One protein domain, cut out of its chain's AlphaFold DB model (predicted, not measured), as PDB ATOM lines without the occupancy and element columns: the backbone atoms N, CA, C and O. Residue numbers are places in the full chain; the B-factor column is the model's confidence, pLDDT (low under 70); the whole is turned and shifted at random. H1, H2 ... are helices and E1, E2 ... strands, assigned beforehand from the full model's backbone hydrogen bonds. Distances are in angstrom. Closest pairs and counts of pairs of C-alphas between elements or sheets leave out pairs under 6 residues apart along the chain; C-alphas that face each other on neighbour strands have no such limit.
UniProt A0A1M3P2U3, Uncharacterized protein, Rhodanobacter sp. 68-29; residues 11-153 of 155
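What this domain is: This is residues 11 to 153 of the 155 residues of an uncharacterized protein of Rhodanobacter sp. 68-29 (UniProt A0A1M3P2U3). A compact body of helices is gathered round the long, kinked helix H3, with H1 and H2 packed on it and H6 packed on its later part; a small ribbon of two strands, E1 and E2, lies toward one end of this body. From that end a thin arm, residues 137 to 153, sticks out far and ends in the lone helix H7. The printed part has 143 residues, with seven named helices and two named strands in the order H1 H2 H3 H4 H5 E1 H6 E2 H7; the sheet, E1 - E2, is antiparallel and the class is mostly helix. The whole is loose, with a radius of gyration of the C-alphas of 19.8 A, and spans 68 by 37 by 24 A.

Where its parts are: E1 is residues 98 to 101, 10.0 A long, and E2 is residues 128 to 132, 12.0 A. H3, residues 50 to 69, is the longest helix at 30.1 A, from C-alpha 50 at (160.769, 118.400, 73.917). H1 is residues 18 to 25, 10.6 A, H2 residues 30 to 45, 24.5 A, H4 residues 71 to 74, 5.0 A, H5 residues 77 to 90, 15.0 A, and H6 residues 104 to 116, 18.8 A. H7, residues 142 to 152, is 15.8 A long and ends with C-alpha 152 at (198.542, 126.412, 58.414).

How they stand to each other: E1 and E2 are antiparallel neighbours at 151 degrees, with N 101 and O 128 2.9 A apart and N 99 and O 131 3.1 A apart, both within hydrogen-bond range. H3, apart from both strands, is the hub and has a kink of 39 degrees near residue 62. H2 and H3 form a helical hairpin and touch, closest at the C-alphas of Ala 40 and His 52, 4.6 A, at a shallow tilt of 24 degrees, opposite ways. H1 touches H3 at the C-alphas of Arg 25 and Cys 58, 5.6 A, the same way at a shallow tilt of 18 degrees. H6 touches residues 63 to 68 of H3, closest at the C-alphas of Leu 111 and Pro 64, 5.7 A. H5 and H3 only just touch, with 3 pairs of C-alphas within 8 A, the closest those of Tyr 89 and Ala 56, 6.4 A. H4 and H3 touch only at the corner, closest at the C-alphas of Arg 74 and Leu 67, 4.8 A. H7 touches no helix. In H1, H6 and H7 every O i to N i+4 pair is within hydrogen-bond range, against 9 of 12 in H2, 12 of 16 in H3 and 8 of 10 in H5; H4 is too short for such a pair.

The domain as a whole: The two C-alphas farthest apart, those of Ala 119 and Ser 153, are 68.7 A apart. Without residues 137 to 153, which stand free, the body spans 46 by 33 by 25 A. The printed part has no cut, and the link from H6 to E2, 11 residues, is long. The mean pLDDT of the printed part is 77.3, and residues 11 to 15, 42 to 51, 93 to 99 and 127 to 153 are under 70.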
ATOM      1  N   PHE A  11     150.309 100.629  73.838       52.22
ATOM      2  CA  PHE A  11     149.083 101.421  73.877       52.22
ATOM      3  C   PHE A  11     149.344 102.842  73.351       52.22
ATOM      4  O   PHE A  11     150.327 103.498  73.728       52.22
ATOM      5  N   HIS A  12     148.451 103.334  72.488       50.38
ATOM      6  CA  HIS A  12     148.444 104.720  72.016       50.38
ATOM      7  C   HIS A  12     148.072 105.659  73.174       50.38
ATOM      8  O   HIS A  12     146.970 106.188  73.245       50.38
ATOM      9  N   HIS A  13     148.979 105.879  74.130       55.03
ATOM     10  CA  HIS A  13     148.764 106.946  75.111       55.03
ATOM     11  C   HIS A  13     148.903 108.287  74.382       55.03
ATOM     12  O   HIS A  13     149.975 108.583  73.846       55.03
ATOM     13  N   SER A  14     147.838 109.077  74.322       59.59
ATOM     14  CA  SER A  14     147.909 110.449  73.828       59.59
ATOM     15  C   SER A  14     149.027 111.206  74.554       59.59
ATOM     16  O   SER A  14     149.209 111.056  75.765       59.59
ATOM     17  N   LEU A  15     149.818 111.989  73.812       64.94
ATOM     18  CA  LEU A  15     150.774 112.907  74.428       64.94
ATOM     19  C   LEU A  15     149.971 113.931  75.231       64.94
ATOM     20  O   LEU A  15     149.120 114.633  74.681       64.94
ATOM     21  N   LEU A  16     150.199 113.970  76.543       71.81
ATOM     22  CA  LEU A  16     149.529 114.929  77.408       71.81
ATOM     23  C   LEU A  16     150.087 116.328  77.154       71.81
ATOM     24  O   LEU A  16     151.295 116.529  77.041       71.81
ATOM     25  N   GLY A  17     149.196 117.314  77.120       77.19
ATOM     26  CA  GLY A  17     149.595 118.715  77.056       77.19
ATOM     27  C   GLY A  17     150.258 119.186  78.356       77.19
ATOM     28  O   GLY A  17     150.140 118.567  79.420       77.19
ATOM     29  N   ARG A  18     150.905 120.357  78.303       82.75
ATOM     30  CA  ARG A  18     151.540 120.990  79.474       82.75
ATOM     31  C   ARG A  18     150.572 121.166  80.651       82.75
ATOM     32  O   ARG A  18     150.936 120.878  81.786       82.75
ATOM     33  N   SER A  19     149.342 121.614  80.396       85.62
ATOM     34  CA  SER A  19     148.325 121.827  81.440       85.62
ATOM     35  C   SER A  19     147.941 120.532  82.160       85.62
ATOM     36  O   SER A  19     147.836 120.519  83.382       85.62
ATOM     37  N   GLN A  20     147.790 119.436  81.416       87.69
ATOM     38  CA  GLN A  20     147.477 118.114  81.963       87.69
ATOM     39  C   GLN A  20     148.646 117.572  82.796       87.69
ATOM     40  O   GLN A  20     148.436 117.062  83.891       87.69
ATOM     41  N   THR A  21     149.883 117.760  82.327       88.69
ATOM     42  CA  THR A  21     151.091 117.357  83.068       88.69
ATOM     43  C   THR A  21     151.221 118.115  84.395       88.69
ATOM     44  O   THR A  21     151.481 117.513  85.437       88.69
ATOM     45  N   LEU A  22     150.945 119.424  84.394       89.06
ATOM     46  CA  LEU A  22     150.912 120.234  85.618       89.06
ATOM     47  C   LEU A  22     149.775 119.830  86.565       89.06
ATOM     48  O   LEU A  22     149.947 119.882  87.781       89.06
ATOM     49  N   ALA A  23     148.624 119.413  86.033       89.88
ATOM     50  CA  ALA A  23     147.532 118.907  86.857       89.88
ATOM     51  C   ALA A  23     147.936 117.619  87.592       89.88
ATOM     52  O   ALA A  23     147.677 117.510  88.787       89.88
ATOM     53  N   ILE A  24     148.637 116.697  86.916       91.12
ATOM     54  CA  ILE A  24     149.186 115.483  87.544       91.12
ATOM     55  C   ILE A  24     150.173 115.861  88.651       91.12
ATOM     56  O   ILE A  24     150.048 115.377  89.772       91.12
ATOM     57  N   ARG A  25     151.111 116.774  88.368       91.44
ATOM     58  CA  ARG A  25     152.078 117.289  89.351       91.44
ATOM     59  C   ARG A  25     151.398 117.744  90.647       91.44
ATOM     60  O   ARG A  25     151.822 117.366  91.734       91.44
ATOM     61  N   ASN A  26     150.314 118.505  90.537       91.62
ATOM     62  CA  ASN A  26     149.634 119.098  91.690       91.62
ATOM     63  C   ASN A  26     148.877 118.081  92.572       91.62
ATOM     64  O   ASN A  26     148.416 118.452  93.649       91.62
ATOM     65  N   LEU A  27     148.750 116.813  92.156       92.75
ATOM     66  CA  LEU A  27     148.165 115.755  92.992       92.75
ATOM     67  C   LEU A  27     149.076 115.362  94.166       92.75
ATOM     68  O   LEU A  27     148.588 114.811  95.147       92.75
ATOM     69  N   HIS A  28     150.388 115.623  94.062       90.62
ATOM     70  CA  HIS A  28     151.395 115.336  95.095       90.62
ATOM     71  C   HIS A  28     151.351 113.900  95.664       90.62
ATOM     72  O   HIS A  28     151.718 113.672  96.818       90.62
ATOM     73  N   SER A  29     150.914 112.926  94.863       94.12
ATOM     74  CA  SER A  29     150.829 111.514  95.246       94.12
ATOM     75  C   SER A  29     151.950 110.687  94.619       94.12
ATOM     76  O   SER A  29     152.527 111.063  93.594       94.12
ATOM     77  N   LEU A  30     152.243 109.524  95.209       94.56
ATOM     78  CA  LEU A  30     153.195 108.574  94.630       94.56
ATOM     79  C   LEU A  30     152.778 108.142  93.219       94.56
ATOM     80  O   LEU A  30     153.622 108.073  92.331       94.56
ATOM     81  N   ASP A  31     151.484 107.925  92.989       94.81
ATOM     82  CA  ASP A  31     150.960 107.553  91.672       94.81
ATOM     83  C   ASP A  31     151.202 108.654  90.638       94.81
ATOM     84  O   ASP A  31     151.607 108.373  89.512       94.81
ATOM     85  N   ALA A  32     151.023 109.921  91.029       93.44
ATOM     86  CA  ALA A  32     151.328 111.057  90.170       93.44
ATOM     87  C   ALA A  32     152.822 111.128  89.836       93.44
ATOM     88  O   ALA A  32     153.189 111.363  88.686       93.44
ATOM     89  N   PHE A  33     153.688 110.866  90.814       95.06
ATOM     90  CA  PHE A  33     155.128 110.789  90.596       95.06
ATOM     91  C   PHE A  33     155.519 109.675  89.626       95.06
ATOM     92  O   PHE A  33     156.230 109.935  88.654       95.06
ATOM     93  N   LEU A  34     154.996 108.466  89.818       93.44
ATOM     94  CA  LEU A  34     155.228 107.350  88.904       93.44
ATOM     95  C   LEU A  34     154.692 107.650  87.497       93.44
ATOM     96  O   LEU A  34     155.387 107.400  86.514       93.44
ATOM     97  N   ALA A  35     153.503 108.248  87.384       91.56
ATOM     98  CA  ALA A  35     152.931 108.651  86.104       91.56
ATOM     99  C   ALA A  35     153.822 109.668  85.371       91.56
ATOM    100  O   ALA A  35     154.073 109.507  84.177       91.56
ATOM    101  N   LEU A  36     154.353 110.675  86.071       91.50
ATOM    102  CA  LEU A  36     155.260 111.670  85.490       91.50
ATOM    103  C   LEU A  36     156.578 111.047  85.014       91.50
ATOM    104  O   LEU A  36     157.039 111.378  83.921       91.50
ATOM    105  N   LEU A  37     157.148 110.101  85.767       90.75
ATOM    106  CA  LEU A  37     158.330 109.345  85.335       90.75
ATOM    107  C   LEU A  37     158.041 108.477  84.102       90.75
ATOM    108  O   LEU A  37     158.858 108.412  83.180       90.75
ATOM    109  N   CYS A  38     156.873 107.836  84.042       86.56
ATOM    110  CA  CYS A  38     156.442 107.074  82.870       86.56
ATOM    111  C   CYS A  38     156.258 107.976  81.641       86.56
ATOM    112  O   CYS A  38     156.696 107.613  80.550       86.56
ATOM    113  N   LEU A  39     155.671 109.164  81.807       83.75
ATOM    114  CA  LEU A  39     155.512 110.153  80.738       83.75
ATOM    115  C   LEU A  39     156.866 110.690  80.256       83.75
ATOM    116  O   LEU A  39     157.092 110.758  79.050       83.75
ATOM    117  N   ALA A  40     157.786 110.976  81.180       83.06
ATOM    118  CA  ALA A  40     159.155 111.382  80.861       83.06
ATOM    119  C   ALA A  40     159.930 110.280  80.112       83.06
ATOM    120  O   ALA A  40     160.776 110.583  79.273       83.06
ATOM    121  N   ARG A  41     159.641 108.999  80.394       77.75
ATOM    122  CA  ARG A  41     160.244 107.845  79.706       77.75
ATOM    123  C   ARG A  41     159.605 107.567  78.349       77.75
ATOM    124  O   ARG A  41     160.319 107.177  77.435       77.75
ATOM    125  N   LYS A  42     158.282 107.724  78.208       66.50
ATOM    126  CA  LYS A  42     157.537 107.307  77.008       66.50
ATOM    127  C   LYS A  42     158.108 107.919  75.736       66.50
ATOM    128  O   LYS A  42     158.167 107.244  74.708       66.50
ATOM    129  N   GLY A  43     158.503 109.178  75.791       52.59
ATOM    130  CA  GLY A  43     158.999 109.813  74.592       52.59
ATOM    131  C   GLY A  43     160.434 109.404  74.210       52.59
ATOM    132  O   GLY A  43     160.867 109.736  73.122       52.59
ATOM    133  N   GLU A  44     161.143 108.562  74.973       45.78
ATOM    134  CA  GLU A  44     162.404 107.958  74.494       45.78
ATOM    135  C   GLU A  44     162.303 107.188  73.181       45.78
ATOM    136  O   GLU A  44     163.306 106.966  72.512       45.78
ATOM    137  N   VAL A  45     161.103 106.733  72.827       48.91
ATOM    138  CA  VAL A  45     160.852 106.080  71.541       48.91
ATOM    139  C   VAL A  45     161.061 107.060  70.367       48.91
ATOM    140  O   VAL A  45     161.193 106.625  69.225       48.91
ATOM    141  N   LEU A  46     161.116 108.363  70.645       47.69
ATOM    142  CA  LEU A  46     161.375 109.459  69.721       47.69
ATOM    143  C   LEU A  46     162.598 110.216  70.267       47.69
ATOM    144  O   LEU A  46     162.453 111.067  71.138       47.69
ATOM    145  N   GLU A  47     163.800 109.853  69.809       48.00
ATOM    146  CA  GLU A  47     165.108 110.169  70.426       48.00
ATOM    147  C   GLU A  47     165.388 111.644  70.791       48.00
ATOM    148  O   GLU A  47     166.335 111.891  71.526       48.00
ATOM    149  N   ASP A  48     164.553 112.615  70.417       51.72
ATOM    150  CA  ASP A  48     164.810 114.041  70.625       51.72
ATOM    151  C   ASP A  48     163.540 114.882  70.899       51.72
ATOM    152  O   ASP A  48     163.440 116.016  70.446       51.72
ATOM    153  N   ASP A  49     162.528 114.380  71.616       54.81
ATOM    154  CA  ASP A  49     161.269 115.134  71.778       54.81
ATOM    155  C   ASP A  49     161.247 116.117  72.996       54.81
ATOM    156  O   ASP A  49     161.423 115.695  74.148       54.81
ATOM    157  N   PRO A  50     160.983 117.438  72.820       57.62
ATOM    158  CA  PRO A  50     160.769 118.400  73.917       57.62
ATOM    159  C   PRO A  50     159.628 118.020  74.876       57.62
ATOM    160  O   PRO A  50     159.575 118.530  76.001       57.62
ATOM    161  N   HIS A  51     158.743 117.100  74.485       62.34
ATOM    162  CA  HIS A  51     157.680 116.585  75.350       62.34
ATOM    163  C   HIS A  51     158.197 115.811  76.588       62.34
ATOM    164  O   HIS A  51     157.407 115.544  77.494       62.34
ATOM    165  N   HIS A  52     159.499 115.493  76.695       72.94
ATOM    166  CA  HIS A  52     160.085 114.817  77.876       72.94
ATOM    167  C   HIS A  52     160.360 115.751  79.044       72.94
ATOM    168  O   HIS A  52     160.352 115.323  80.200       72.94
ATOM    169  N   LEU A  53     160.653 117.014  78.734       79.69
ATOM    170  CA  LEU A  53     161.180 117.948  79.713       79.69
ATOM    171  C   LEU A  53     160.133 118.255  80.777       79.69
ATOM    172  O   LEU A  53     160.398 118.093  81.961       79.69
ATOM    173  N   VAL A  54     158.924 118.631  80.359       85.88
ATOM    174  CA  VAL A  54     157.879 119.069  81.294       85.88
ATOM    175  C   VAL A  54     157.504 117.965  82.296       85.88
ATOM    176  O   VAL A  54     157.442 118.265  83.489       85.88
ATOM    177  N   PRO A  55     157.292 116.692  81.899       88.56
ATOM    178  CA  PRO A  55     157.077 115.621  82.867       88.56
ATOM    179  C   PRO A  55     158.279 115.374  83.790       88.56
ATOM    180  O   PRO A  55     158.075 115.151  84.983       88.56
ATOM    181  N   ALA A  56     159.514 115.451  83.281       88.69
ATOM    182  CA  ALA A  56     160.722 115.270  84.090       88.69
ATOM    183  C   ALA A  56     160.909 116.397  85.125       88.69
ATOM    184  O   ALA A  56     161.236 116.120  86.281       88.69
ATOM    185  N   GLU A  57     160.638 117.643  84.727       89.06
ATOM    186  CA  GLU A  57     160.577 118.828  85.587       89.06
ATOM    187  C   GLU A  57     159.514 118.678  86.671       89.06
ATOM    188  O   GLU A  57     159.806 118.815  87.857       89.06
ATOM    189  N   CYS A  58     158.299 118.296  86.277       91.44
ATOM    190  CA  CYS A  58     157.209 118.069  87.216       91.44
ATOM    191  C   CYS A  58     157.537 116.949  88.212       91.44
ATOM    192  O   CYS A  58     157.241 117.093  89.396       91.44
ATOM    193  N   ALA A  59     158.152 115.849  87.759       93.44
ATOM    194  CA  ALA A  59     158.577 114.760  88.634       93.44
ATOM    195  C   ALA A  59     159.628 115.235  89.644       93.44
ATOM    196  O   ALA A  59     159.556 114.870  90.816       93.44
ATOM    197  N   PHE A  60     160.575 116.068  89.206       93.81
ATOM    198  CA  PHE A  60     161.590 116.651  90.076       93.81
ATOM    199  C   PHE A  60     160.981 117.583  91.127       93.81
ATOM    200  O   PHE A  60     161.274 117.438  92.312       93.81
ATOM    201  N   ASP A  61     160.087 118.487  90.723       92.56
ATOM    202  CA  ASP A  61     159.461 119.468  91.617       92.56
ATOM    203  C   ASP A  61     158.666 118.818  92.757       92.56
ATOM    204  O   ASP A  61     158.676 119.311  93.885       92.56
ATOM    205  N   ILE A  62     157.979 117.703  92.491       94.19
ATOM    206  CA  ILE A  62     157.175 117.022  93.521       94.19
ATOM    207  C   ILE A  62     157.992 116.062  94.374       94.19
ATOM    208  O   ILE A  62     157.539 115.679  95.454       94.19
ATOM    209  N   PHE A  63     159.184 115.676  93.919       95.38
ATOM    210  CA  PHE A  63     160.020 114.669  94.562       95.38
ATOM    211  C   PHE A  63     160.249 114.911  96.068       95.38
ATOM    212  O   PHE A  63     160.081 113.957  96.829       95.38
ATOM    213  N   PRO A  64     160.515 116.143  96.563       95.19
ATOM    214  CA  PRO A  64     160.652 116.391  97.999       95.19
ATOM    215  C   PRO A  64     159.385 116.041  98.787       95.19
ATOM    216  O   PRO A  64     159.474 115.432  99.851       95.19
ATOM    217  N   ARG A  65     158.196 116.360  98.251       94.38
ATOM    218  CA  ARG A  65     156.921 116.006  98.897       94.38
ATOM    219  C   ARG A  65     156.727 114.496  98.947       94.38
ATOM    220  O   ARG A  65     156.292 113.996  99.977       94.38
ATOM    221  N   ILE A  66     157.101 113.778  97.885       95.44
ATOM    222  CA  ILE A  66     157.036 112.308  97.833       95.44
ATOM    223  C   ILE A  66     157.972 111.682  98.868       95.44
ATOM    224  O   ILE A  66     157.575 110.789  99.612       95.44
ATOM    225  N   LEU A  67     159.210 112.162  98.960       95.31
ATOM    226  CA  LEU A  67     160.147 111.700  99.982       95.31
ATOM    227  C   LEU A  67     159.625 111.985 101.395       95.31
ATOM    228  O   LEU A  67     159.760 111.147 102.284       95.31
ATOM    229  N   TYR A  68     159.008 113.146 101.608       94.50
ATOM    230  CA  TYR A  68     158.463 113.523 102.906       94.50
ATOM    231  C   TYR A  68     157.252 112.671 103.313       94.50
ATOM    232  O   TYR A  68     157.198 112.184 104.444       94.50
ATOM    233  N   SER A  69     156.310 112.430 102.397       92.94
ATOM    234  CA  SER A  69     155.104 111.634 102.663       92.94
ATOM    235  C   SER A  69     155.365 110.122 102.714       92.94
ATOM    236  O   SER A  69     154.607 109.392 103.357       92.94
ATOM    237  N   HIS A  70     156.453 109.635 102.106       93.00
ATOM    238  CA  HIS A  70     156.785 108.211 102.037       93.00
ATOM    239  C   HIS A  70     158.131 107.899 102.705       93.00
ATOM    240  O   HIS A  70     159.171 107.789 102.052       93.00
ATOM    241  N   ARG A  71     158.095 107.636 104.021       88.88
ATOM    242  CA  ARG A  71     159.281 107.266 104.826       88.88
ATOM    243  C   ARG A  71     160.187 106.194 104.196       88.88
ATOM    244  O   ARG A  71     161.401 106.375 104.272       88.88
ATOM    245  N   PRO A  72     159.671 105.114 103.571       90.12
ATOM    246  CA  PRO A  72     160.536 104.117 102.942       90.12
ATOM    247  C   PRO A  72     161.385 104.689 101.803       90.12
ATOM    248  O   PRO A  72     162.540 104.305 101.661       90.12
ATOM    249  N   LEU A  73     160.843 105.633 101.027       91.00
ATOM    250  CA  LEU A  73     161.564 106.284  99.931       91.00
ATOM    251  C   LEU A  73     162.583 107.303 100.442       91.00
ATOM    252  O   LEU A  73     163.609 107.509  99.804       91.00
ATOM    253  N   ARG A  74     162.322 107.910 101.607       91.25
ATOM    254  CA  ARG A  74     163.249 108.829 102.281       91.25
ATOM    255  C   ARG A  74     164.520 108.132 102.767       91.25
ATOM    256  O   ARG A  74     165.560 108.770 102.904       91.25
ATOM    257  N   TYR A  75     164.468 106.833 103.043       88.75
ATOM    258  CA  TYR A  75     165.647 106.093 103.477       88.75
ATOM    259  C   TYR A  75     166.647 105.936 102.318       88.75
ATOM    260  O   TYR A  75     166.330 105.341 101.293       88.75
ATOM    261  N   ARG A  76     167.869 106.470 102.479       85.38
ATOM    262  CA  ARG A  76     168.943 106.461 101.456       85.38
ATOM    263  C   ARG A  76     168.531 107.047 100.099       85.38
ATOM    264  O   ARG A  76     169.025 106.626  99.049       85.38
ATOM    265  N   TRP A  77     167.643 108.039 100.122       94.50
ATOM    266  CA  TRP A  77     167.120 108.650  98.906       94.50
ATOM    267  C   TRP A  77     168.216 109.287  98.040       94.50
ATOM    268  O   TRP A  77     168.103 109.239  96.826       94.50
ATOM    269  N   GLU A  78     169.289 109.822  98.626       93.56
ATOM    270  CA  GLU A  78     170.365 110.500  97.883       93.56
ATOM    271  C   GLU A  78     171.192 109.532  97.014       93.56
ATOM    272  O   GLU A  78     171.270 109.658  95.789       93.56
ATOM    273  N   GLU A  79     171.792 108.524  97.649       89.56
ATOM    274  CA  GLU A  79     172.700 107.570  96.996       89.56
ATOM    275  C   GLU A  79     171.960 106.530  96.148       89.56
ATOM    276  O   GLU A  79     172.507 106.016  95.175       89.56
ATOM    277  N   GLY A  80     170.726 106.193  96.528       90.25
ATOM    278  CA  GLY A  80     169.917 105.197  95.835       90.25
ATOM    279  C   GLY A  80     168.978 105.840  94.826       90.25
ATOM    280  O   GLY A  80     169.224 105.833  93.620       90.25
ATOM    281  N   LEU A  81     167.873 106.384  95.331       92.69
ATOM    282  CA  LEU A  81     166.738 106.787  94.505       92.69
ATOM    283  C   LEU A  81     167.067 107.977  93.594       92.69
ATOM    284  O   LEU A  81     166.906 107.876  92.380       92.69
ATOM    285  N   PHE A  82     167.568 109.076  94.154       93.94
ATOM    286  CA  PHE A  82     167.946 110.276  93.414       93.94
ATOM    287  C   PHE A  82     169.030 109.968  92.395       93.94
ATOM    288  O   PHE A  82     168.889 110.347  91.243       93.94
ATOM    289  N   SER A  83     170.080 109.241  92.775       90.62
ATOM    290  CA  SER A  83     171.156 108.878  91.846       90.62
ATOM    291  C   SER A  83     170.646 108.072  90.644       90.62
ATOM    292  O   SER A  83     171.048 108.337  89.508       90.62
ATOM    293  N   CYS A  84     169.722 107.130  90.862       90.38
ATOM    294  CA  CYS A  84     169.064 106.394  89.782       90.38
ATOM    295  C   CYS A  84     168.193 107.307  88.911       90.38
ATOM    296  O   CYS A  84     168.342 107.316  87.689       90.38
ATOM    297  N   LEU A  85     167.316 108.107  89.523       91.31
ATOM    298  CA  LEU A  85     166.430 109.023  88.803       91.31
ATOM    299  C   LEU A  85     167.210 110.087  88.032       91.31
ATOM    300  O   LEU A  85     166.863 110.401  86.901       91.31
ATOM    301  N   HIS A  86     168.301 110.586  88.600       88.81
ATOM    302  CA  HIS A  86     169.163 111.563  87.966       88.81
ATOM    303  C   HIS A  86     169.787 110.991  86.696       88.81
ATOM    304  O   HIS A  86     169.644 111.583  85.635       88.81
ATOM    305  N   ARG A  87     170.384 109.796  86.771       84.75
ATOM    306  CA  ARG A  87     170.958 109.114  85.598       84.75
ATOM    307  C   ARG A  87     169.920 108.811  84.523       84.75
ATOM    308  O   ARG A  87     170.226 108.889  83.338       84.75
ATOM    309  N   ILE A  88     168.715 108.415  84.933       83.19
ATOM    310  CA  ILE A  88     167.687 107.979  83.990       83.19
ATOM    311  C   ILE A  88     166.953 109.174  83.391       83.19
ATOM    312  O   ILE A  88     166.690 109.137  82.200       83.19
ATOM    313  N   TYR A  89     166.628 110.212  84.161       84.12
ATOM    314  CA  TYR A  89     165.701 111.278  83.766       84.12
ATOM    315  C   TYR A  89     166.332 112.672  83.759       84.12
ATOM    316  O   TYR A  89     166.077 113.446  82.841       84.12
ATOM    317  N   TRP A  90     167.154 113.007  84.754       84.94
ATOM    318  CA  TRP A  90     167.544 114.396  85.010       84.94
ATOM    319  C   TRP A  90     168.946 114.790  84.525       84.94
ATOM    320  O   TRP A  90     169.278 115.966  84.517       84.94
ATOM    321  N   SER A  91     169.759 113.856  84.037       77.19
ATOM    322  CA  SER A  91     171.057 114.141  83.408       77.19
ATOM    323  C   SER A  91     170.990 114.142  81.875       77.19
ATOM    324  O   SER A  91     171.956 113.760  81.214       77.19
ATOM    325  N   ARG A  92     169.833 114.488  81.299       71.25
ATOM    326  CA  ARG A  92     169.574 114.419  79.851       71.25
ATOM    327  C   ARG A  92     169.804 115.754  79.145       71.25
ATOM    328  O   ARG A  92     169.602 116.821  79.723       71.25
ATOM    329  N   VAL A  93     170.170 115.669  77.867       59.53
ATOM    330  CA  VAL A  93     170.128 116.786  76.915       59.53
ATOM    331  C   VAL A  93     168.747 116.774  76.258       59.53
ATOM    332  O   VAL A  93     168.317 115.730  75.775       59.53
ATOM    333  N   TYR A  94     168.044 117.903  76.275       64.00
ATOM    334  CA  TYR A  94     166.717 118.052  75.666       64.00
ATOM    335  C   TYR A  94     166.822 118.809  74.324       64.00
ATOM    336  O   TYR A  94     167.842 119.459  74.064       64.00
ATOM    337  N   LEU A  95     165.789 118.718  73.467       53.59
ATOM    338  CA  LEU A  95     165.759 119.300  72.109       53.59
ATOM    339  C   LEU A  95     166.330 120.732  72.074       53.59
ATOM    340  O   LEU A  95     165.969 121.584  72.886       53.59
ATOM    341  N   GLY A  96     167.219 120.992  71.109       55.94
ATOM    342  CA  GLY A  96     167.941 122.264  70.964       55.94
ATOM    343  C   GLY A  96     169.289 122.298  71.690       55.94
ATOM    344  O   GLY A  96     169.830 123.373  71.934       55.94
ATOM    345  N   GLY A  97     169.812 121.130  72.085       57.88
ATOM    346  CA  GLY A  97     171.075 121.021  72.814       57.88
ATOM    347  C   GLY A  97     170.982 121.562  74.239       57.88
ATOM    348  O   GLY A  97     172.003 121.863  74.851       57.88
ATOM    349  N   VAL A  98     169.775 121.749  74.770       64.25
ATOM    350  CA  VAL A  98     169.598 122.448  76.037       64.25
ATOM    351  C   VAL A  98     169.797 121.490  77.199       64.25
ATOM    352  O   VAL A  98     169.093 120.489  77.334       64.25
ATOM    353  N   ILE A  99     170.746 121.833  78.066       69.06
ATOM    354  CA  ILE A  99     170.984 121.118  79.318       69.06
ATOM    355  C   ILE A  99     170.240 121.842  80.439       69.06
ATOM    356  O   ILE A  99     170.423 123.047  80.640       69.06
ATOM    357  N   TYR A 100     169.425 121.091  81.172       75.50
ATOM    358  CA  TYR A 100     168.712 121.559  82.355       75.50
ATOM    359  C   TYR A 100     169.392 121.041  83.619       75.50
ATOM    360  O   TYR A 100     169.837 119.895  83.665       75.50
ATOM    361  N   GLU A 101     169.484 121.892  84.637       79.75
ATOM    362  CA  GLU A 101     169.993 121.513  85.950       79.75
ATOM    363  C   GLU A 101     168.865 120.988  86.843       79.75
ATOM    364  O   GLU A 101     167.797 121.597  86.946       79.75
ATOM    365  N   PHE A 102     169.143 119.885  87.534       86.50
ATOM    366  CA  PHE A 102     168.264 119.268  88.526       86.50
ATOM    367  C   PHE A 102     169.072 119.005  89.808       86.50
ATOM    368  O   PHE A 102     169.470 117.869  90.086       86.50
ATOM    369  N   PRO A 103     169.406 120.064  90.563       87.50
ATOM    370  CA  PRO A 103     170.411 119.988  91.614       87.50
ATOM    371  C   PRO A 103     169.878 119.269  92.856       87.50
ATOM    372  O   PRO A 103     168.850 119.652  93.419       87.50
ATOM    373  N   ILE A 104     170.621 118.271  93.347       92.12
ATOM    374  CA  ILE A 104     170.284 117.552  94.591       92.12
ATOM    375  C   ILE A 104     170.126 118.505  95.787       92.12
ATOM    376  O   ILE A 104     169.285 118.283  96.656       92.12
ATOM    377  N   GLU A 105     170.870 119.613  95.791       91.94
ATOM    378  CA  GLU A 105     170.824 120.617  96.857       91.94
ATOM    379  C   GLU A 105     169.479 121.338  96.960       91.94
ATOM    380  O   GLU A 105     169.063 121.707  98.061       91.94
ATOM    381  N   ALA A 106     168.756 121.484  95.846       91.25
ATOM    382  CA  ALA A 106     167.398 122.016  95.881       91.25
ATOM    383  C   ALA A 106     166.446 121.031  96.572       91.25
ATOM    384  O   ALA A 106     165.635 121.437  97.403       91.25
ATOM    385  N   VAL A 107     166.607 119.726  96.315       93.56
ATOM    386  CA  VAL A 107     165.815 118.684  96.984       93.56
ATOM    387  C   VAL A 107     166.103 118.673  98.487       93.56
ATOM    388  O   VAL A 107     165.162 118.666  99.280       93.56
ATOM    389  N   ARG A 108     167.381 118.743  98.890       95.00
ATOM    390  CA  ARG A 108     167.773 118.846 100.308       95.00
ATOM    391  C   ARG A 108     167.154 120.072 100.978       95.00
ATOM    392  O   ARG A 108     166.534 119.940 102.028       95.00
ATOM    393  N   SER A 109     167.264 121.239 100.344       93.69
ATOM    394  CA  SER A 109     166.716 122.494 100.875       93.69
ATOM    395  C   SER A 109     165.198 122.418 101.063       93.69
ATOM    396  O   SER A 109     164.686 122.779 102.120       93.69
ATOM    397  N   ASN A 110     164.476 121.873 100.081       93.94
ATOM    398  CA  ASN A 110     163.026 121.723 100.164       93.94
ATOM    399  C   ASN A 110     162.593 120.681 101.204       93.94
ATOM    400  O   ASN A 110     161.562 120.864 101.845       93.94
ATOM    401  N   LEU A 111     163.373 119.621 101.425       94.81
ATOM    402  CA  LEU A 111     163.129 118.700 102.537       94.81
ATOM    403  C   LEU A 111     163.299 119.389 103.895       94.81
ATOM    404  O   LEU A 111     162.461 119.184 104.767       94.81
ATOM    405  N   CYS A 112     164.314 120.243 104.061       94.88
ATOM    406  CA  CYS A 112     164.476 121.031 105.285       94.88
ATOM    407  C   CYS A 112     163.290 121.980 105.526       94.88
ATOM    408  O   CYS A 112     162.855 122.124 106.666       94.88
ATOM    409  N   LEU A 113     162.744 122.592 104.468       94.75
ATOM    410  CA  LEU A 113     161.528 123.405 104.571       94.75
ATOM    411  C   LEU A 113     160.327 122.569 105.025       94.75
ATOM    412  O   LEU A 113     159.607 122.997 105.921       94.75
ATOM    413  N   LEU A 114     160.143 121.370 104.463       94.31
ATOM    414  CA  LEU A 114     159.051 120.465 104.846       94.31
ATOM    415  C   LEU A 114     159.189 119.921 106.272       94.31
ATOM    416  O   LEU A 114     158.182 119.707 106.943       94.31
ATOM    417  N   ASP A 115     160.418 119.693 106.736       93.75
ATOM    418  CA  ASP A 115     160.682 119.287 108.117       93.75
ATOM    419  C   ASP A 115     160.371 120.419 109.115       93.75
ATOM    420  O   ASP A 115     159.955 120.140 110.239       93.75
ATOM    421  N   ALA A 116     160.558 121.684 108.716       94.69
ATOM    422  CA  ALA A 116     160.208 122.852 109.525       94.69
ATOM    423  C   ALA A 116     158.699 123.158 109.495       94.69
ATOM    424  O   ALA A 116     158.115 123.491 110.526       94.69
ATOM    425  N   ASP A 117     158.075 123.028 108.324       94.00
ATOM    426  CA  ASP A 117     156.641 123.184 108.115       94.00
ATOM    427  C   ASP A 117     156.142 122.225 107.024       94.00
ATOM    428  O   ASP A 117     156.382 122.397 105.828       94.00
ATOM    429  N   SER A 118     155.361 121.228 107.441       89.88
ATOM    430  CA  SER A 118     154.775 120.234 106.535       89.88
ATOM    431  C   SER A 118     153.824 120.819 105.480       89.88
ATOM    432  O   SER A 118     153.597 120.188 104.442       89.88
ATOM    433  N   ALA A 119     153.268 122.009 105.732       90.31
ATOM    434  CA  ALA A 119     152.384 122.724 104.821       90.31
ATOM    435  C   ALA A 119     153.126 123.757 103.956       90.31
ATOM    436  O   ALA A 119     152.481 124.405 103.130       90.31
ATOM    437  N   ALA A 120     154.455 123.872 104.086       89.94
ATOM    438  CA  ALA A 120     155.249 124.840 103.345       89.94
ATOM    439  C   ALA A 120     154.986 124.752 101.837       89.94
ATOM    440  O   ALA A 120     154.967 123.668 101.234       89.94
ATOM    441  N   GLU A 121     154.807 125.911 101.208       87.19
ATOM    442  CA  GLU A 121     154.843 126.027  99.757       87.19
ATOM    443  C   GLU A 121     156.291 125.896  99.292       87.19
ATOM    444  O   GLU A 121     157.186 126.594  99.766       87.19
ATOM    445  N   LEU A 122     156.529 124.961  98.373       86.50
ATOM    446  CA  LEU A 122     157.871 124.695  97.883       86.50
ATOM    447  C   LEU A 122     158.152 125.536  96.644       86.50
ATOM    448  O   LEU A 122     157.315 125.557  95.735       86.50
ATOM    449  N   PRO A 123     159.323 126.187  96.569       83.88
ATOM    450  CA  PRO A 123     159.735 126.854  95.350       83.88
ATOM    451  C   PRO A 123     159.895 125.824  94.229       83.88
ATOM    452  O   PRO A 123     160.333 124.692  94.462       83.88
ATOM    453  N   GLN A 124     159.562 126.239  93.007       79.75
ATOM    454  CA  GLN A 124     159.866 125.457  91.814       79.75
ATOM    455  C   GLN A 124     161.388 125.274  91.718       79.75
ATOM    456  O   GLN A 124     162.133 126.253  91.793       79.75
ATOM    457  N   MET A 125     161.843 124.027  91.592       80.00
ATOM    458  CA  MET A 125     163.270 123.688  91.607       80.00
ATOM    459  C   MET A 125     163.800 123.351  90.214       80.00
ATOM    460  O   MET A 125     165.002 123.452  89.965       80.00
ATOM    461  N   SER A 126     162.922 122.888  89.329       71.69
ATOM    462  CA  SER A 126     163.270 122.513  87.968       71.69
ATOM    463  C   SER A 126     163.537 123.742  87.087       71.69
ATOM    464  O   SER A 126     163.062 124.845  87.363       71.69
ATOM    465  N   GLY A 127     164.242 123.552  85.967       59.53
ATOM    466  CA  GLY A 127     164.200 124.529  84.872       59.53
ATOM    467  C   GLY A 127     165.383 125.495  84.767       59.53
ATOM    468  O   GLY A 127     165.333 126.415  83.946       59.53
ATOM    469  N   ARG A 128     166.474 125.316  85.530       66.81
ATOM    470  CA  ARG A 128     167.665 126.155  85.329       66.81
ATOM    471  C   ARG A 128     168.423 125.701  84.082       66.81
ATOM    472  O   ARG A 128     169.145 124.708  84.088       66.81
ATOM    473  N   ARG A 129     168.233 126.442  82.993       67.19
ATOM    474  CA  ARG A 129     168.926 126.248  81.718       67.19
ATOM    475  C   ARG A 129     170.417 126.560  81.874       67.19
ATOM    476  O   ARG A 129     170.768 127.700  82.167       67.19
ATOM    477  N   LEU A 130     171.283 125.568  81.664       62.25
ATOM    478  CA  LEU A 130     172.732 125.733  81.806       62.25
ATOM    479  C   LEU A 130     173.384 126.242  80.517       62.25
ATOM    480  O   LEU A 130     174.121 127.225  80.571       62.25
ATOM    481  N   ARG A 131     173.134 125.595  79.367       58.44
ATOM    482  CA  ARG A 131     173.713 125.940  78.049       58.44
ATOM    483  C   ARG A 131     172.870 125.387  76.896       58.44
ATOM    484  O   ARG A 131     172.213 124.365  77.069       58.44
ATOM    485  N   GLU A 132     172.937 126.040  75.734       56.50
ATOM    486  CA  GLU A 132     172.715 125.402  74.427       56.50
ATOM    487  C   GLU A 132     174.027 124.727  74.016       56.50
ATOM    488  O   GLU A 132     175.074 125.376  73.960       56.50
ATOM    489  N   VAL A 133     174.005 123.422  73.766       54.97
ATOM    490  CA  VAL A 133     175.078 122.742  73.044       54.97
ATOM    491  C   VAL A 133     174.990 123.240  71.598       54.97
ATOM    492  O   VAL A 133     173.929 123.077  70.990       54.97
ATOM    493  N   PRO A 134     176.044 123.867  71.043       48.16
ATOM    494  CA  PRO A 134     176.028 124.268  69.642       48.16
ATOM    495  C   PRO A 134     175.746 123.030  68.781       48.16
ATOM    496  O   PRO A 134     176.249 121.949  69.114       48.16
ATOM    497  N   PRO A 135     174.936 123.148  67.712       45.53
ATOM    498  CA  PRO A 135     174.657 122.016  66.840       45.53
ATOM    499  C   PRO A 135     175.986 121.394  66.413       45.53
ATOM    500  O   PRO A 135     176.938 122.119  66.107       45.53
ATOM    501  N   LYS A 136     176.068 120.055  66.447       44.81
ATOM    502  CA  LYS A 136     177.195 119.330  65.850       44.81
ATOM    503  C   LYS A 136     177.393 119.929  64.464       44.81
ATOM    504  O   LYS A 136     176.479 119.867  63.650       44.81
ATOM    505  N   ILE A 137     178.555 120.532  64.230       45.66
ATOM    506  CA  ILE A 137     178.989 120.879  62.883       45.66
ATOM    507  C   ILE A 137     178.995 119.537  62.151       45.66
ATOM    508  O   ILE A 137     179.841 118.687  62.441       45.66
ATOM    509  N   GLU A 138     177.980 119.291  61.316       43.44
ATOM    510  CA  GLU A 138     178.035 118.228  60.319       43.44
ATOM    511  C   GLU A 138     179.371 118.403  59.620       43.44
ATOM    512  O   GLU A 138     179.715 119.527  59.249       43.44
ATOM    513  N   ALA A 139     180.160 117.326  59.605       47.94
ATOM    514  CA  ALA A 139     181.537 117.328  59.151       47.94
ATOM    515  C   ALA A 139     181.665 118.236  57.928       47.94
ATOM    516  O   ALA A 139     181.069 117.958  56.890       47.94
ATOM    517  N   ALA A 140     182.382 119.353  58.095       48.59
ATOM    518  CA  ALA A 140     182.739 120.194  56.972       48.59
ATOM    519  C   ALA A 140     183.364 119.275  55.925       48.59
ATOM    520  O   ALA A 140     184.242 118.482  56.279       48.59
ATOM    521  N   ASP A 141     182.858 119.349  54.691       58.22
ATOM    522  CA  ASP A 141     183.359 118.588  53.553       58.22
ATOM    523  C   ASP A 141     184.888 118.503  53.624       58.22
ATOM    524  O   ASP A 141     185.569 119.506  53.853       58.22
ATOM    525  N   ASP A 142     185.443 117.306  53.414       56.69
ATOM    526  CA  ASP A 142     186.889 117.032  53.472       56.69
ATOM    527  C   ASP A 142     187.727 118.040  52.651       56.69
ATOM    528  O   ASP A 142     188.910 118.257  52.927       56.69
ATOM    529  N   ALA A 143     187.116 118.685  51.653       56.59
ATOM    530  CA  ALA A 143     187.698 119.771  50.875       56.59
ATOM    531  C   ALA A 143     188.016 121.021  51.722       56.59
ATOM    532  O   ALA A 143     189.122 121.553  51.625       56.59
ATOM    533  N   THR A 144     187.101 121.453  52.595       56.19
ATOM    534  CA  THR A 144     187.256 122.655  53.433       56.19
ATOM    535  C   THR A 144     188.304 122.446  54.530       56.19
ATOM    536  O   THR A 144     189.071 123.354  54.847       56.19
ATOM    537  N   MET A 145     188.403 121.222  55.065       52.00
ATOM    538  CA  MET A 145     189.453 120.852  56.020       52.00
ATOM    539  C   MET A 145     190.840 120.839  55.359       52.00
ATOM    540  O   MET A 145     191.785 121.389  55.924       52.00
ATOM    541  N   ARG A 146     190.989 120.280  54.149       55.50
ATOM    542  CA  ARG A 146     192.289 120.238  53.446       55.50
ATOM    543  C   ARG A 146     192.831 121.623  53.102       55.50
ATOM    544  O   ARG A 146     194.037 121.843  53.213       55.50
ATOM    545  N   GLU A 147     191.962 122.554  52.724       54.94
ATOM    546  CA  GLU A 147     192.365 123.924  52.397       54.94
ATOM    547  C   GLU A 147     192.881 124.664  53.643       54.94
ATOM    548  O   GLU A 147     193.956 125.271  53.595       54.94
ATOM    549  N   ALA A 148     192.203 124.494  54.787       53.25
ATOM    550  CA  ALA A 148     192.617 125.046  56.078       53.25
ATOM    551  C   ALA A 148     193.959 124.471  56.577       53.25
ATOM    552  O   ALA A 148     194.804 125.217  57.076       53.25
ATOM    553  N   TRP A 149     194.209 123.169  56.386       51.22
ATOM    554  CA  TRP A 149     195.497 122.551  56.731       51.22
ATOM    555  C   TRP A 149     196.649 123.013  55.822       51.22
ATOM    556  O   TRP A 149     197.778 123.143  56.301       51.22
ATOM    557  N   SER A 150     196.384 123.317  54.544       51.78
ATOM    558  CA  SER A 150     197.409 123.850  53.627       51.78
ATOM    559  C   SER A 150     197.842 125.277  53.983       51.78
ATOM    560  O   SER A 150     199.012 125.622  53.838       51.78
ATOM    561  N   GLN A 151     196.926 126.095  54.516       51.78
ATOM    562  CA  GLN A 151     197.234 127.464  54.937       51.78
ATOM    563  C   GLN A 151     198.025 127.511  56.252       51.78
ATOM    564  O   GLN A 151     198.835 128.413  56.449       51.78
ATOM    565  N   LEU A 152     197.839 126.520  57.130       47.75
ATOM    566  CA  LEU A 152     198.542 126.412  58.414       47.75
ATOM    567  C   LEU A 152     199.942 125.784  58.319       47.75
ATOM    568  O   LEU A 152     200.697 125.857  59.279       47.75
ATOM    569  N   SER A 153     200.295 125.173  57.186       46.22
ATOM    570  CA  SER A 153     201.604 124.535  56.961       46.22
ATOM    571  C   SER A 153     202.563 125.377  56.106       46.22
ATOM    572  O   SER A 153     203.651 124.917  55.763       46.22
TER     573      SER A 153